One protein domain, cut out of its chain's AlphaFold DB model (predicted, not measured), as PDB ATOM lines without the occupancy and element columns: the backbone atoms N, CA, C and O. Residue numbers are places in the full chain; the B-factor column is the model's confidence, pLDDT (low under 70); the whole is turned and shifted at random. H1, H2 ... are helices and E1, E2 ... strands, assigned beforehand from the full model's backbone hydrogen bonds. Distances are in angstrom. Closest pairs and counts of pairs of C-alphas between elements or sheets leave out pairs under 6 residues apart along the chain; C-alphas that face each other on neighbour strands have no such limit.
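What this domain is: This is residues 51 to 147 of the 150 residues of an uncharacterized protein of Gammaproteobacteria bacterium (UniProt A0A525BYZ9). Two strongly twisted sheets, E1 to E4 and E5 to E7, lie partly face to face as a sandwich with their strands nearly aligned, and the helix H1 covers the far face of the larger sheet, so that H1, the four strands and the three strands follow one another as layers. The printed part has 97 residues, with one named helix and then seven named strands, and is mostly strand. Both sheets are antiparallel, in the orders E1 - E2 - E3 - E4 and E5 - E6 - E7. The whole is compact, with a radius of gyration of the C-alphas of 13.3 A, and flat, spanning 42 by 31 by 16 A.

How they stand to each other: Begin with H1, residues 54 to 62, which is on the sheet of E1, residues 70 to 75, E2, residues 80 to 85, E3, residues 97 to 103, and E4, residues 106 to 113. Its closest C-alphas to E1 are Gln 62 and Tyr 70, 5.6 A, and to E2 Ala 61 and Ala 84, 5.7 A. In H1 every O i to N i+4 pair is within hydrogen-bond range. The four strands form a meander, each the antiparallel neighbour of the one before. Look for N 72 and O 83 at 2.8 A in the hairpin E1 and E2, N 100 and O 82 at 2.8 A in the hairpin E2 and E3, and N 103 and O 106 at 2.8 A in the hairpin E3 and E4. The chain then changes sheet to a second meander, E5, residues 118 to 125, E6, residues 128 to 135, and E7, residues 140 to 146. Here N 121 and O 132 are 3.0 A apart, and N 131 and O 143 2.9 A. The facing parts of the two sheets are 10.3 A apart centre to centre, with strands at 15 degrees. The closest C-alphas of E1 and E5 are Leu 74 and Ile 124, 6.7 A; E4 and E7 are only just apart, at 8.3 A.

Where its parts are: Find C-alpha 54 at (-44.269, -28.303, 11.720), where H1 begins its 12.2 A. E1 and E2 measure 16.7 and 16.3 A, E3 19.4 A and E4 20.4 A. E5 starts at (-56.527, -6.340, 4.874) and runs 22.0 A, E6 runs 22.4 A, and E7 runs 20.5 A to C-alpha 146 at (-42.808, -9.043, 21.034).

The domain as a whole: The C-alphas of Ser 104 and Ser 137 are farthest apart, 42.2 A. The printed part has no cut. The link E2 to E3, 11 residues, is long. Mean pLDDT of the printed part is 85.0; residues 65 to 67 and 88 to 95 are under 70.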
ATOM      1  N   PHE A  51     -48.713 -27.430  18.792       96.00
ATOM      2  CA  PHE A  51     -48.473 -28.499  17.822       96.00
ATOM      3  C   PHE A  51     -47.160 -29.215  18.140       96.00
ATOM      4  O   PHE A  51     -46.188 -28.593  18.585       96.00
ATOM      5  N   CYS A  52     -47.112 -30.525  17.910       95.62
ATOM      6  CA  CYS A  52     -45.925 -31.338  18.161       95.62
ATOM      7  C   CYS A  52     -44.912 -31.274  17.014       95.62
ATOM      8  O   CYS A  52     -43.736 -31.565  17.233       95.62
ATOM      9  N   SER A  53     -45.340 -30.884  15.813       95.44
ATOM     10  CA  SER A  53     -44.464 -30.753  14.651       95.44
ATOM     11  C   SER A  53     -44.874 -29.607  13.726       95.44
ATOM     12  O   SER A  53     -45.917 -28.970  13.897       95.44
ATOM     13  N   LYS A  54     -44.014 -29.321  12.746       94.94
ATOM     14  CA  LYS A  54     -44.269 -28.303  11.720       94.94
ATOM     15  C   LYS A  54     -45.334 -28.782  10.742       94.94
ATOM     16  O   LYS A  54     -46.164 -27.999  10.298       94.94
ATOM     17  N   GLU A  55     -45.296 -30.069  10.432       95.56
ATOM     18  CA  GLU A  55     -46.214 -30.761   9.539       95.56
ATOM     19  C   GLU A  55     -47.636 -30.701  10.100       95.56
ATOM     20  O   GLU A  55     -48.535 -30.261   9.400       95.56
ATOM     21  N   GLU A  56     -47.817 -30.991  11.392       95.25
ATOM     22  CA  GLU A  56     -49.124 -30.922  12.057       95.25
ATOM     23  C   GLU A  56     -49.729 -29.508  11.995       95.25
ATOM     24  O   GLU A  56     -50.910 -29.327  11.698       95.25
ATOM     25  N   LEU A  57     -48.899 -28.485  12.222       94.25
ATOM     26  CA  LEU A  57     -49.306 -27.084  12.127       94.25
ATOM     27  C   LEU A  57     -49.664 -26.698  10.681       94.25
ATOM     28  O   LEU A  57     -50.661 -26.005  10.458       94.25
ATOM     29  N   ASN A  58     -48.877 -27.148   9.698       92.81
ATOM     30  CA  ASN A  58     -49.140 -26.921   8.276       92.81
ATOM     31  C   ASN A  58     -50.456 -27.570   7.838       92.81
ATOM     32  O   ASN A  58     -51.284 -26.895   7.228       92.81
ATOM     33  N   ASP A  59     -50.658 -28.840   8.185       91.50
ATOM     34  CA  ASP A  59     -51.860 -29.607   7.865       91.50
ATOM     35  C   ASP A  59     -53.089 -28.956   8.491       91.50
ATOM     36  O   ASP A  59     -54.109 -28.761   7.824       91.50
ATOM     37  N   TRP A  60     -52.972 -28.535   9.756       89.88
ATOM     38  CA  TRP A  60     -54.003 -27.743  10.409       89.88
ATOM     39  C   TRP A  60     -54.303 -26.499   9.576       89.88
ATOM     40  O   TRP A  60     -55.450 -26.331   9.163       89.88
ATOM     41  N   ALA A  61     -53.311 -25.649   9.292       89.06
ATOM     42  CA  ALA A  61     -53.510 -24.384   8.583       89.06
ATOM     43  C   ALA A  61     -54.154 -24.558   7.193       89.06
ATOM     44  O   ALA A  61     -55.048 -23.786   6.835       89.06
ATOM     45  N   GLN A  62     -53.731 -25.579   6.444       86.94
ATOM     46  CA  GLN A  62     -54.249 -25.907   5.114       86.94
ATOM     47  C   GLN A  62     -55.682 -26.436   5.156       86.94
ATOM     48  O   GLN A  62     -56.483 -26.092   4.282       86.94
ATOM     49  N   ASN A  63     -56.037 -27.196   6.194       84.50
ATOM     50  CA  ASN A  63     -57.384 -27.718   6.420       84.50
ATOM     51  C   ASN A  63     -58.337 -26.644   6.978       84.50
ATOM     52  O   ASN A  63     -58.964 -26.809   8.028       84.50
ATOM     53  N   SER A  64     -58.381 -25.494   6.305       78.25
ATOM     54  CA  SER A  64     -59.275 -24.378   6.594       78.25
ATOM     55  C   SER A  64     -60.605 -24.515   5.864       78.25
ATOM     56  O   SER A  64     -60.638 -24.849   4.682       78.25
ATOM     57  N   SER A  65     -61.693 -24.119   6.533       69.94
ATOM     58  CA  SER A  65     -63.033 -23.970   5.952       69.94
ATOM     59  C   SER A  65     -63.071 -23.018   4.748       69.94
ATOM     60  O   SER A  65     -63.981 -23.100   3.931       69.94
ATOM     61  N   PHE A  66     -62.086 -22.120   4.630       65.56
ATOM     62  CA  PHE A  66     -61.957 -21.181   3.512       65.56
ATOM     63  C   PHE A  66     -61.077 -21.701   2.370       65.56
ATOM     64  O   PHE A  66     -60.891 -20.962   1.415       65.56
ATOM     65  N   GLY A  67     -60.567 -22.937   2.469       59.56
ATOM     66  CA  GLY A  67     -59.914 -23.688   1.396       59.56
ATOM     67  C   GLY A  67     -58.603 -23.097   0.881       59.56
ATOM     68  O   GLY A  67     -58.621 -22.422  -0.137       59.56
ATOM     69  N   GLY A  68     -57.470 -23.449   1.507       71.69
ATOM     70  CA  GLY A  68     -56.134 -23.125   0.979       71.69
ATOM     71  C   GLY A  68     -55.206 -22.355   1.917       71.69
ATOM     72  O   GLY A  68     -54.229 -21.774   1.449       71.69
ATOM     73  N   GLY A  69     -55.491 -22.331   3.226       84.00
ATOM     74  CA  GLY A  69     -54.618 -21.701   4.222       84.00
ATOM     75  C   GLY A  69     -53.155 -22.141   4.107       84.00
ATOM     76  O   GLY A  69     -52.841 -23.195   3.560       84.00
ATOM     77  N   TYR A  70     -52.240 -21.321   4.609       87.56
ATOM     78  CA  TYR A  70     -50.808 -21.552   4.467       87.56
ATOM     79  C   TYR A  70     -50.061 -21.212   5.746       87.56
ATOM     80  O   TYR A  70     -50.579 -20.560   6.660       87.56
ATOM     81  N   THR A  71     -48.805 -21.636   5.783       92.19
ATOM     82  CA  THR A  71     -47.862 -21.246   6.817       92.19
ATOM     83  C   THR A  71     -46.685 -20.497   6.213       92.19
ATOM     84  O   THR A  71     -46.206 -20.808   5.124       92.19
ATOM     85  N   LEU A  72     -46.216 -19.480   6.926       92.94
ATOM     86  CA  LEU A  72     -45.002 -18.739   6.613       92.94
ATOM     87  C   LEU A  72     -44.000 -18.963   7.741       92.94
ATOM     88  O   LEU A  72     -44.296 -18.689   8.904       92.94
ATOM     89  N   THR A  73     -42.814 -19.458   7.394       94.88
ATOM     90  CA  THR A  73     -41.712 -19.615   8.348       94.88
ATOM     91  C   THR A  73     -40.899 -18.329   8.401       94.88
ATOM     92  O   THR A  73     -40.410 -17.868   7.373       94.88
ATOM     93  N   LEU A  74     -40.723 -17.782   9.598       93.38
ATOM     94  CA  LEU A  74     -39.778 -16.718   9.905       93.38
ATOM     95  C   LEU A  74     -38.785 -17.236  10.948       93.38
ATOM     96  O   LEU A  74     -39.139 -18.048  11.800       93.38
ATOM     97  N   GLN A  75     -37.541 -16.772  10.902       90.19
ATOM     98  CA  GLN A  75     -36.511 -17.195  11.848       90.19
ATOM     99  C   GLN A  75     -35.799 -15.985  12.445       90.19
ATOM    100  O   GLN A  75     -35.571 -14.977  11.780       90.19
ATOM    101  N   THR A  76     -35.471 -16.105  13.724       82.88
ATOM    102  CA  THR A  76     -34.518 -15.246  14.437       82.88
ATOM    103  C   THR A  76     -33.267 -16.055  14.748       82.88
ATOM    104  O   THR A  76     -33.241 -17.263  14.520       82.88
ATOM    105  N   GLU A  77     -32.255 -15.419  15.335       80.62
ATOM    106  CA  GLU A  77     -31.064 -16.122  15.831       80.62
ATOM    107  C   GLU A  77     -31.398 -17.184  16.892       80.62
ATOM    108  O   GLU A  77     -30.704 -18.190  16.993       80.62
ATOM    109  N   SER A  78     -32.466 -16.982  17.672       82.12
ATOM    110  CA  SER A  78     -32.789 -17.817  18.836       82.12
ATOM    111  C   SER A  78     -34.022 -18.707  18.672       82.12
ATOM    112  O   SER A  78     -34.198 -19.641  19.447       82.12
ATOM    113  N   THR A  79     -34.915 -18.421  17.721       86.94
ATOM    114  CA  THR A  79     -36.181 -19.160  17.570       86.94
ATOM    115  C   THR A  79     -36.719 -19.150  16.141       86.94
ATOM    116  O   THR A  79     -36.630 -18.144  15.431       86.94
ATOM    117  N   GLU A  80     -37.361 -20.255  15.755       92.62
ATOM    118  CA  GLU A  80     -38.243 -20.329  14.585       92.62
ATOM    119  C   GLU A  80     -39.656 -19.886  14.974       92.62
ATOM    120  O   GLU A  80     -40.133 -20.183  16.073       92.62
ATOM    121  N   ILE A  81     -40.317 -19.169  14.072       93.12
ATOM    122  CA  ILE A  81     -41.695 -18.710  14.198       93.12
ATOM    123  C   ILE A  81     -42.467 -19.130  12.952       93.12
ATOM    124  O   ILE A  81     -42.022 -18.924  11.824       93.12
ATOM    125  N   LEU A  82     -43.645 -19.707  13.159       94.88
ATOM    126  CA  LEU A  82     -44.575 -20.068  12.098       94.88
ATOM    127  C   LEU A  82     -45.817 -19.199  12.191       94.88
ATOM    128  O   LEU A  82     -46.484 -19.138  13.222       94.88
ATOM    129  N   ILE A  83     -46.136 -18.537  11.090       93.38
ATOM    130  CA  ILE A  83     -47.360 -17.764  10.936       93.38
ATOM    131  C   ILE A  83     -48.326 -18.625  10.145       93.38
ATOM    132  O   ILE A  83     -48.074 -18.899   8.979       93.38
ATOM    133  N   ALA A  84     -49.412 -19.049  10.774       92.25
ATOM    134  CA  ALA A  84     -50.488 -19.784  10.131       92.25
ATOM    135  C   ALA A  84     -51.605 -18.812   9.743       92.25
ATOM    136  O   ALA A  84     -52.269 -18.238  10.612       92.25
ATOM    137  N   ASP A  85     -51.819 -18.636   8.442       88.06
ATOM    138  CA  ASP A  85     -52.950 -17.888   7.903       88.06
ATOM    139  C   ASP A  85     -53.963 -18.868   7.311       88.06
ATOM    140  O   ASP A  85     -53.709 -19.539   6.310       88.06
ATOM    141  N   ARG A  86     -55.133 -18.954   7.943       82.75
ATOM    142  CA  ARG A  86     -56.193 -19.898   7.566       82.75
ATOM    143  C   ARG A  86     -57.217 -19.293   6.613       82.75
ATOM    144  O   ARG A  86     -58.303 -19.833   6.456       82.75
ATOM    145  N   SER A  87     -56.925 -18.165   5.992       72.31
ATOM    146  CA  SER A  87     -57.945 -17.364   5.303       72.31
ATOM    147  C   SER A  87     -57.944 -17.520   3.789       72.31
ATOM    148  O   SER A  87     -58.711 -16.856   3.100       72.31
ATOM    149  N   PHE A  88     -57.024 -18.317   3.257       58.78
ATOM    150  CA  PHE A  88     -56.668 -18.230   1.853       58.78
ATOM    151  C   PHE A  88     -57.698 -18.935   0.976       58.78
ATOM    152  O   PHE A  88     -57.632 -20.134   0.796       58.78
ATOM    153  N   THR A  89     -58.602 -18.145   0.406       55.66
ATOM    154  CA  THR A  89     -59.144 -18.300  -0.950       55.66
ATOM    155  C   THR A  89     -58.737 -17.050  -1.728       55.66
ATOM    156  O   THR A  89     -58.708 -15.952  -1.165       55.66
ATOM    157  N   SER A  90     -58.386 -17.180  -3.010       50.75
ATOM    158  CA  SER A  90     -58.003 -16.034  -3.842       50.75
ATOM    159  C   SER A  90     -59.115 -14.974  -3.850       50.75
ATOM    160  O   SER A  90     -60.226 -15.216  -4.307       50.75
ATOM    161  N   GLY A  91     -58.817 -13.786  -3.314       50.50
ATOM    162  CA  GLY A  91     -59.768 -12.670  -3.232       50.50
ATOM    163  C   GLY A  91     -60.501 -12.514  -1.894       50.50
ATOM    164  O   GLY A  91     -61.199 -11.515  -1.726       50.50
ATOM    165  N   THR A  92     -60.309 -13.419  -0.928       54.41
ATOM    166  CA  THR A  92     -60.903 -13.294   0.412       54.41
ATOM    167  C   THR A  92     -59.918 -12.673   1.402       54.41
ATOM    168  O   THR A  92     -58.729 -12.981   1.448       54.41
ATOM    169  N   PHE A  93     -60.439 -11.758   2.205       55.19
ATOM    170  CA  PHE A  93     -59.758 -11.062   3.286       55.19
ATOM    171  C   PHE A  93     -59.273 -11.991   4.416       55.19
ATOM    172  O   PHE A  93     -59.945 -12.969   4.733       55.19
ATOM    173  N   SER A  94     -58.145 -11.652   5.064       57.50
ATOM    174  CA  SER A  94     -57.553 -12.449   6.154       57.50
ATOM    175  C   SER A  94     -58.530 -12.590   7.339       57.50
ATOM    176  O   SER A  94     -58.765 -11.655   8.108       57.50
ATOM    177  N   SER A  95     -59.144 -13.763   7.463       57.28
ATOM    178  CA  SER A  95     -60.178 -14.106   8.424       57.28
ATOM    179  C   SER A  95     -59.596 -14.548   9.764       57.28
ATOM    180  O   SER A  95     -60.182 -14.189  10.771       57.28
ATOM    181  N   LYS A  96     -58.448 -15.242   9.846       75.00
ATOM    182  CA  LYS A  96     -57.761 -15.543  11.126       75.00
ATOM    183  C   LYS A  96     -56.275 -15.853  10.900       75.00
ATOM    184  O   LYS A  96     -55.946 -16.778  10.156       75.00
ATOM    185  N   THR A  97     -55.385 -15.148  11.604       88.00
ATOM    186  CA  THR A  97     -53.938 -15.438  11.603       88.00
ATOM    187  C   THR A  97     -53.478 -15.803  13.010       88.00
ATOM    188  O   THR A  97     -53.815 -15.120  13.976       88.00
ATOM    189  N   SER A  98     -52.692 -16.870  13.135       91.94
ATOM    190  CA  SER A  98     -52.075 -17.296  14.397       91.94
ATOM    191  C   SER A  98     -50.562 -17.390  14.249       91.94
ATOM    192  O   SER A  98     -50.061 -17.789  13.201       91.94
ATOM    193  N   VAL A  99     -49.836 -17.010  15.294       92.69
ATOM    194  CA  VAL A  99     -48.374 -17.005  15.334       92.69
ATOM    195  C   VAL A  99     -47.923 -18.014  16.374       92.69
ATOM    196  O   VAL A  99     -48.325 -17.926  17.534       92.69
ATOM    197  N   TYR A 100     -47.060 -18.933  15.967       94.44
ATOM    198  CA  TYR A 100     -46.487 -19.964  16.818       94.44
ATOM    199  C   TYR A 100     -44.981 -19.784  16.920       94.44
ATOM    200  O   TYR A 100     -44.319 -19.515  15.918       94.44
ATOM    201  N   LYS A 101     -44.428 -19.967  18.118       93.06
ATOM    202  CA  LYS A 101     -42.982 -20.012  18.358       93.06
ATOM    203  C   LYS A 101     -42.535 -21.452  18.565       93.06
ATOM    204  O   LYS A 101     -43.250 -22.229  19.198       93.06
ATOM    205  N   LYS A 102     -41.360 -21.808  18.051       93.06
ATOM    206  CA  LYS A 102     -40.747 -23.105  18.323       93.06
ATOM    207  C   LYS A 102     -40.087 -23.080  19.697       93.06
ATOM    208  O   LYS A 102     -39.186 -22.287  19.934       93.06
ATOM    209  N   ASP A 103     -40.510 -23.971  20.576       90.75
ATOM    210  CA  ASP A 103     -39.955 -24.141  21.913       90.75
ATOM    211  C   ASP A 103     -39.840 -25.634  22.223       90.75
ATOM    212  O   ASP A 103     -40.807 -26.386  22.093       90.75
ATOM    213  N   SER A 104     -38.633 -26.076  22.583       91.38
ATOM    214  CA  SER A 104     -38.355 -27.462  22.983       91.38
ATOM    215  C   SER A 104     -38.873 -28.513  21.982       91.38
ATOM    216  O   SER A 104     -39.368 -29.575  22.355       91.38
ATOM    217  N   GLY A 105     -38.788 -28.197  20.684       89.94
ATOM    218  CA  GLY A 105     -39.234 -29.063  19.587       89.94
ATOM    219  C   GLY A 105     -40.722 -28.967  19.232       89.94
ATOM    220  O   GLY A 105     -41.119 -29.538  18.223       89.94
ATOM    221  N   ARG A 106     -41.523 -28.218  19.994       93.56
ATOM    222  CA  ARG A 106     -42.961 -28.004  19.762       93.56
ATOM    223  C   ARG A 106     -43.232 -26.590  19.262       93.56
ATOM    224  O   ARG A 106     -42.401 -25.704  19.432       93.56
ATOM    225  N   TYR A 107     -44.404 -26.367  18.681       94.94
ATOM    226  CA  TYR A 107     -44.866 -25.042  18.273       94.94
ATOM    227  C   TYR A 107     -45.966 -24.567  19.209       94.94
ATOM    228  O   TYR A 107     -47.042 -25.153  19.242       94.94
ATOM    229  N   ILE A 108     -45.691 -23.511  19.971       94.50
ATOM    230  CA  ILE A 108     -46.588 -22.967  20.994       94.50
ATOM    231  C   ILE A 108     -47.191 -21.661  20.484       94.50
ATOM    232  O   ILE A 108     -46.469 -20.800  19.974       94.50
ATOM    233  N   LEU A 109     -48.506 -21.509  20.626       93.19
ATOM    234  CA  LEU A 109     -49.234 -20.302  20.261       93.19
ATOM    235  C   LEU A 109     -48.690 -19.111  21.058       93.19
ATOM    236  O   LEU A 109     -48.705 -19.102  22.286       93.19
ATOM    237  N   ALA A 110     -48.205 -18.104  20.341       90.75
ATOM    238  CA  ALA A 110     -47.690 -16.866  20.914       90.75
ATOM    239  C   ALA A 110     -48.703 -15.723  20.790       90.75
ATOM    240  O   ALA A 110     -48.789 -14.867  21.668       90.75
ATOM    241  N   LEU A 111     -49.451 -15.685  19.685       89.81
ATOM    242  CA  LEU A 111     -50.378 -14.599  19.386       89.81
ATOM    243  C   LEU A 111     -51.453 -15.041  18.395       89.81
ATOM    244  O   LEU A 111     -51.167 -15.717  17.408       89.81
ATOM    245  N   THR A 112     -52.668 -14.537  18.590       89.06
ATOM    246  CA  THR A 112     -53.726 -14.552  17.578       89.06
ATOM    247  C   THR A 112     -53.989 -13.129  17.098       89.06
ATOM    248  O   THR A 112     -54.226 -12.227  17.900       89.06
ATOM    249  N   ILE A 113     -53.965 -12.926  15.783       86.12
ATOM    250  CA  ILE A 113     -54.309 -11.651  15.154       86.12
ATOM    251  C   ILE A 113     -55.765 -11.745  14.677       86.12
ATOM    252  O   ILE A 113     -56.110 -12.686  13.951       86.12
ATOM    253  N   PRO A 114     -56.634 -10.795  15.069       80.56
ATOM    254  CA  PRO A 114     -58.053 -10.863  14.755       80.56
ATOM    255  C   PRO A 114     -58.337 -10.800  13.241       80.56
ATOM    256  O   PRO A 114     -57.534 -10.248  12.473       80.56
ATOM    257  N   PRO A 115     -59.503 -11.324  12.807       79.06
ATOM    258  CA  PRO A 115     -59.993 -11.174  11.438       79.06
ATOM    259  C   PRO A 115     -59.997  -9.710  11.014       79.06
ATOM    260  O   PRO A 115     -60.537  -8.870  11.738       79.06
ATOM    261  N   LYS A 116     -59.460  -9.388   9.835       79.12
ATOM    262  CA  LYS A 116     -59.603  -8.042   9.269       79.12
ATOM    263  C   LYS A 116     -59.496  -8.054   7.742       79.12
ATOM    264  O   LYS A 116     -58.645  -8.763   7.203       79.12
ATOM    265  N   PRO A 117     -60.284  -7.222   7.031       78.38
ATOM    266  CA  PRO A 117     -60.209  -7.089   5.583       78.38
ATOM    267  C   PRO A 117     -58.999  -6.310   5.073       78.38
ATOM    268  O   PRO A 117     -59.107  -5.220   4.518       78.38
ATOM    269  N   VAL A 118     -57.821  -6.900   5.262       82.12
ATOM    270  CA  VAL A 118     -56.527  -6.340   4.874       82.12
ATOM    271  C   VAL A 118     -55.624  -7.413   4.284       82.12
ATOM    272  O   VAL A 118     -55.722  -8.594   4.617       82.12
ATOM    273  N   PHE A 119     -54.693  -6.977   3.445       83.25
ATOM    274  CA  PHE A 119     -53.512  -7.753   3.095       83.25
ATOM    275  C   PHE A 119     -52.468  -7.587   4.191       83.25
ATOM    276  O   PHE A 119     -52.203  -6.460   4.619       83.25
ATOM    277  N   ARG A 120     -51.870  -8.694   4.632       86.75
ATOM    278  CA  ARG A 120     -50.821  -8.691   5.652       86.75
ATOM    279  C   ARG A 120     -49.490  -9.100   5.054       86.75
ATOM    280  O   ARG A 120     -49.415 -10.061   4.297       86.75
ATOM    281  N   THR A 121     -48.443  -8.388   5.438       89.50
ATOM    282  CA  THR A 121     -47.065  -8.842   5.262       89.50
ATOM    283  C   THR A 121     -46.388  -8.890   6.618       89.50
ATOM    284  O   THR A 121     -46.644  -8.042   7.479       89.50
ATOM    285  N   TYR A 122     -45.513  -9.873   6.786       91.19
ATOM    286  CA  TYR A 122     -44.872 -10.176   8.054       91.19
ATOM    287  C   TYR A 122     -43.366 -10.081   7.915       91.19
ATOM    288  O   TYR A 122     -42.795 -10.527   6.921       91.19
ATOM    289  N   GLU A 123     -42.733  -9.531   8.935       92.75
ATOM    290  CA  GLU A 123     -41.287  -9.447   9.019       92.75
ATOM    291  C   GLU A 123     -40.854  -9.625  10.467       92.75
ATOM    292  O   GLU A 123     -41.528  -9.149  11.380       92.75
ATOM    293  N   ILE A 124     -39.719 -10.284  10.690       89.25
ATOM    294  CA  ILE A 124     -39.155 -10.422  12.027       89.25
ATOM    295  C   ILE A 124     -37.827  -9.684  12.152       89.25
ATOM    296  O   ILE A 124     -36.945  -9.831  11.311       89.25
ATOM    297  N   ARG A 125     -37.683  -8.877  13.209       87.56
ATOM    298  CA  ARG A 125     -36.427  -8.188  13.550       87.56
ATOM    299  C   ARG A 125     -36.281  -8.096  15.061       87.56
ATOM    300  O   ARG A 125     -37.236  -7.704  15.728       87.56
ATOM    301  N   ALA A 126     -35.102  -8.414  15.596       83.50
ATOM    302  CA  ALA A 126     -34.789  -8.281  17.026       83.50
ATOM    303  C   ALA A 126     -35.908  -8.823  17.950       83.50
ATOM    304  O   ALA A 126     -36.394  -8.122  18.838       83.50
ATOM    305  N   ASN A 127     -36.373 -10.050  17.681       81.69
ATOM    306  CA  ASN A 127     -37.457 -10.739  18.403       81.69
ATOM    307  C   ASN A 127     -38.832 -10.048  18.382       81.69
ATOM    308  O   ASN A 127     -39.723 -10.372  19.175       81.69
ATOM    309  N   ARG A 128     -39.037  -9.109  17.456       87.25
ATOM    310  CA  ARG A 128     -40.325  -8.466  17.206       87.25
ATOM    311  C   ARG A 128     -40.872  -8.899  15.858       87.25
ATOM    312  O   ARG A 128     -40.181  -8.800  14.844       87.25
ATOM    313  N   LEU A 129     -42.124  -9.335  15.859       89.56
ATOM    314  CA  LEU A 129     -42.899  -9.557  14.649       89.56
ATOM    315  C   LEU A 129     -43.529  -8.231  14.239       89.56
ATOM    316  O   LEU A 129     -44.403  -7.726  14.937       89.56
ATOM    317  N   PHE A 130     -43.100  -7.691  13.109       92.25
ATOM    318  CA  PHE A 130     -43.702  -6.540  12.458       92.25
ATOM    319  C   PHE A 130     -44.784  -7.017  11.498       92.25
ATOM    320  O   PHE A 130     -44.551  -7.875  10.644       92.25
ATOM    321  N   VAL A 131     -45.970  -6.434  11.633       91.38
ATOM    322  CA  VAL A 131     -47.115  -6.700  10.771       91.38
ATOM    323  C   VAL A 131     -47.463  -5.411  10.051       91.38
ATOM    324  O   VAL A 131     -47.722  -4.377  10.669       91.38
ATOM    325  N   THR A 132     -47.453  -5.477   8.724       92.00
ATOM    326  CA  THR A 132     -47.970  -4.402   7.881       92.00
ATOM    327  C   THR A 132     -49.311  -4.833   7.327       92.00
ATOM    328  O   THR A 132     -49.403  -5.839   6.628       92.00
ATOM    329  N   GLU A 133     -50.342  -4.056   7.630       90.56
ATOM    330  CA  GLU A 133     -51.681  -4.220   7.082       90.56
ATOM    331  C   GLU A 133     -51.911  -3.201   5.969       90.56
ATOM    332  O   GLU A 133     -51.655  -2.009   6.149       90.56
ATOM    333  N   LYS A 134     -52.427  -3.657   4.828       88.94
ATOM    334  CA  LYS A 134     -52.846  -2.814   3.709       88.94
ATOM    335  C   LYS A 134     -54.319  -3.062   3.403       88.94
ATOM    336  O   LYS A 134     -54.703  -4.169   3.033       88.94
ATOM    337  N   GLU A 135     -55.132  -2.026   3.536       87.06
ATOM    338  CA  GLU A 135     -56.545  -2.041   3.146       87.06
ATOM    339  C   GLU A 135     -56.699  -1.927   1.620       87.06
ATOM    340  O   GLU A 135     -55.806  -1.431   0.926       87.06
ATOM    341  N   SER A 136     -57.868  -2.303   1.091       83.31
ATOM    342  CA  SER A 136     -58.204  -2.105  -0.330       83.31
ATOM    343  C   SER A 136     -58.181  -0.634  -0.754       83.31
ATOM    344  O   SER A 136     -57.899  -0.332  -1.909       83.31
ATOM    345  N   SER A 137     -58.411   0.286   0.190       87.56
ATOM    346  CA  SER A 137     -58.279   1.740   0.007       87.56
ATOM    347  C   SER A 137     -56.836   2.194  -0.261       87.56
ATOM    348  O   SER A 137     -56.602   3.343  -0.620       87.56
ATOM    349  N   GLY A 138     -55.850   1.316  -0.045       87.50
ATOM    350  CA  GLY A 138     -54.427   1.638  -0.091       87.50
ATOM    351  C   GLY A 138     -53.861   2.150   1.234       87.50
ATOM    352  O   GLY A 138     -52.637   2.238   1.359       87.50
ATOM    353  N   LYS A 139     -54.708   2.426   2.238       90.12
ATOM    354  CA  LYS A 139     -54.266   2.802   3.586       90.12
ATOM    355  C   LYS A 139     -53.411   1.689   4.187       90.12
ATOM    356  O   LYS A 139     -53.772   0.511   4.134       90.12
ATOM    357  N   LYS A 140     -52.277   2.078   4.770       92.88
ATOM    358  CA  LYS A 140     -51.350   1.173   5.453       92.88
ATOM    359  C   LYS A 140     -51.353   1.434   6.952       92.88
ATOM    360  O   LYS A 140     -51.437   2.582   7.379       92.88
ATOM    361  N   SER A 141     -51.255   0.365   7.730       91.56
ATOM    362  CA  SER A 141     -51.044   0.408   9.176       91.56
ATOM    363  C   SER A 141     -49.889  -0.517   9.537       91.56
ATOM    364  O   SER A 141     -49.725  -1.572   8.924       91.56
ATOM    365  N   HIS A 142     -49.098  -0.125  10.531       92.00
ATOM    366  CA  HIS A 142     -47.954  -0.894  11.007       92.00
ATOM    367  C   HIS A 142     -48.073  -1.083  12.511       92.00
ATOM    368  O   HIS A 142     -48.357  -0.132  13.239       92.00
ATOM    369  N   PHE A 143     -47.839  -2.300  12.974       90.69
ATOM    370  CA  PHE A 143     -47.748  -2.619  14.392       90.69
ATOM    371  C   PHE A 143     -46.751  -3.751  14.589       90.69
ATOM    372  O   PHE A 143     -46.327  -4.404  13.632       90.69
ATOM    373  N   TYR A 144     -46.341  -3.954  15.834       88.88
ATOM    374  CA  TYR A 144     -45.423  -5.021  16.180       88.88
ATOM    375  C   TYR A 144     -45.872  -5.752  17.437       88.88
ATOM    376  O   TYR A 144     -46.538  -5.184  18.302       88.88
ATOM    377  N   PHE A 145     -45.438  -7.001  17.543       84.56
ATOM    378  CA  PHE A 145     -45.588  -7.824  18.733       84.56
ATOM    379  C   PHE A 145     -44.224  -8.331  19.171       84.56
ATOM    380  O   PHE A 145     -43.372  -8.641  18.337       84.56
ATOM    381  N   VAL A 146     -44.010  -8.422  20.477       83.25
ATOM    382  CA  VAL A 146     -42.808  -9.043  21.034       83.25
ATOM    383  C   VAL A 146     -43.055 -10.549  21.086       83.25
ATOM    384  O   VAL A 146     -44.002 -10.983  21.731       83.25
ATOM    385  N   VAL A 147     -42.238 -11.338  20.384       73.62
ATOM    386  CA  VAL A 147     -42.445 -12.798  20.275       73.62
ATOM    387  C   VAL A 147     -41.749 -13.565  21.406       73.62
ATOM    388  O   VAL A 147     -42.091 -14.708  21.702       73.62
TER     389      VAL A 147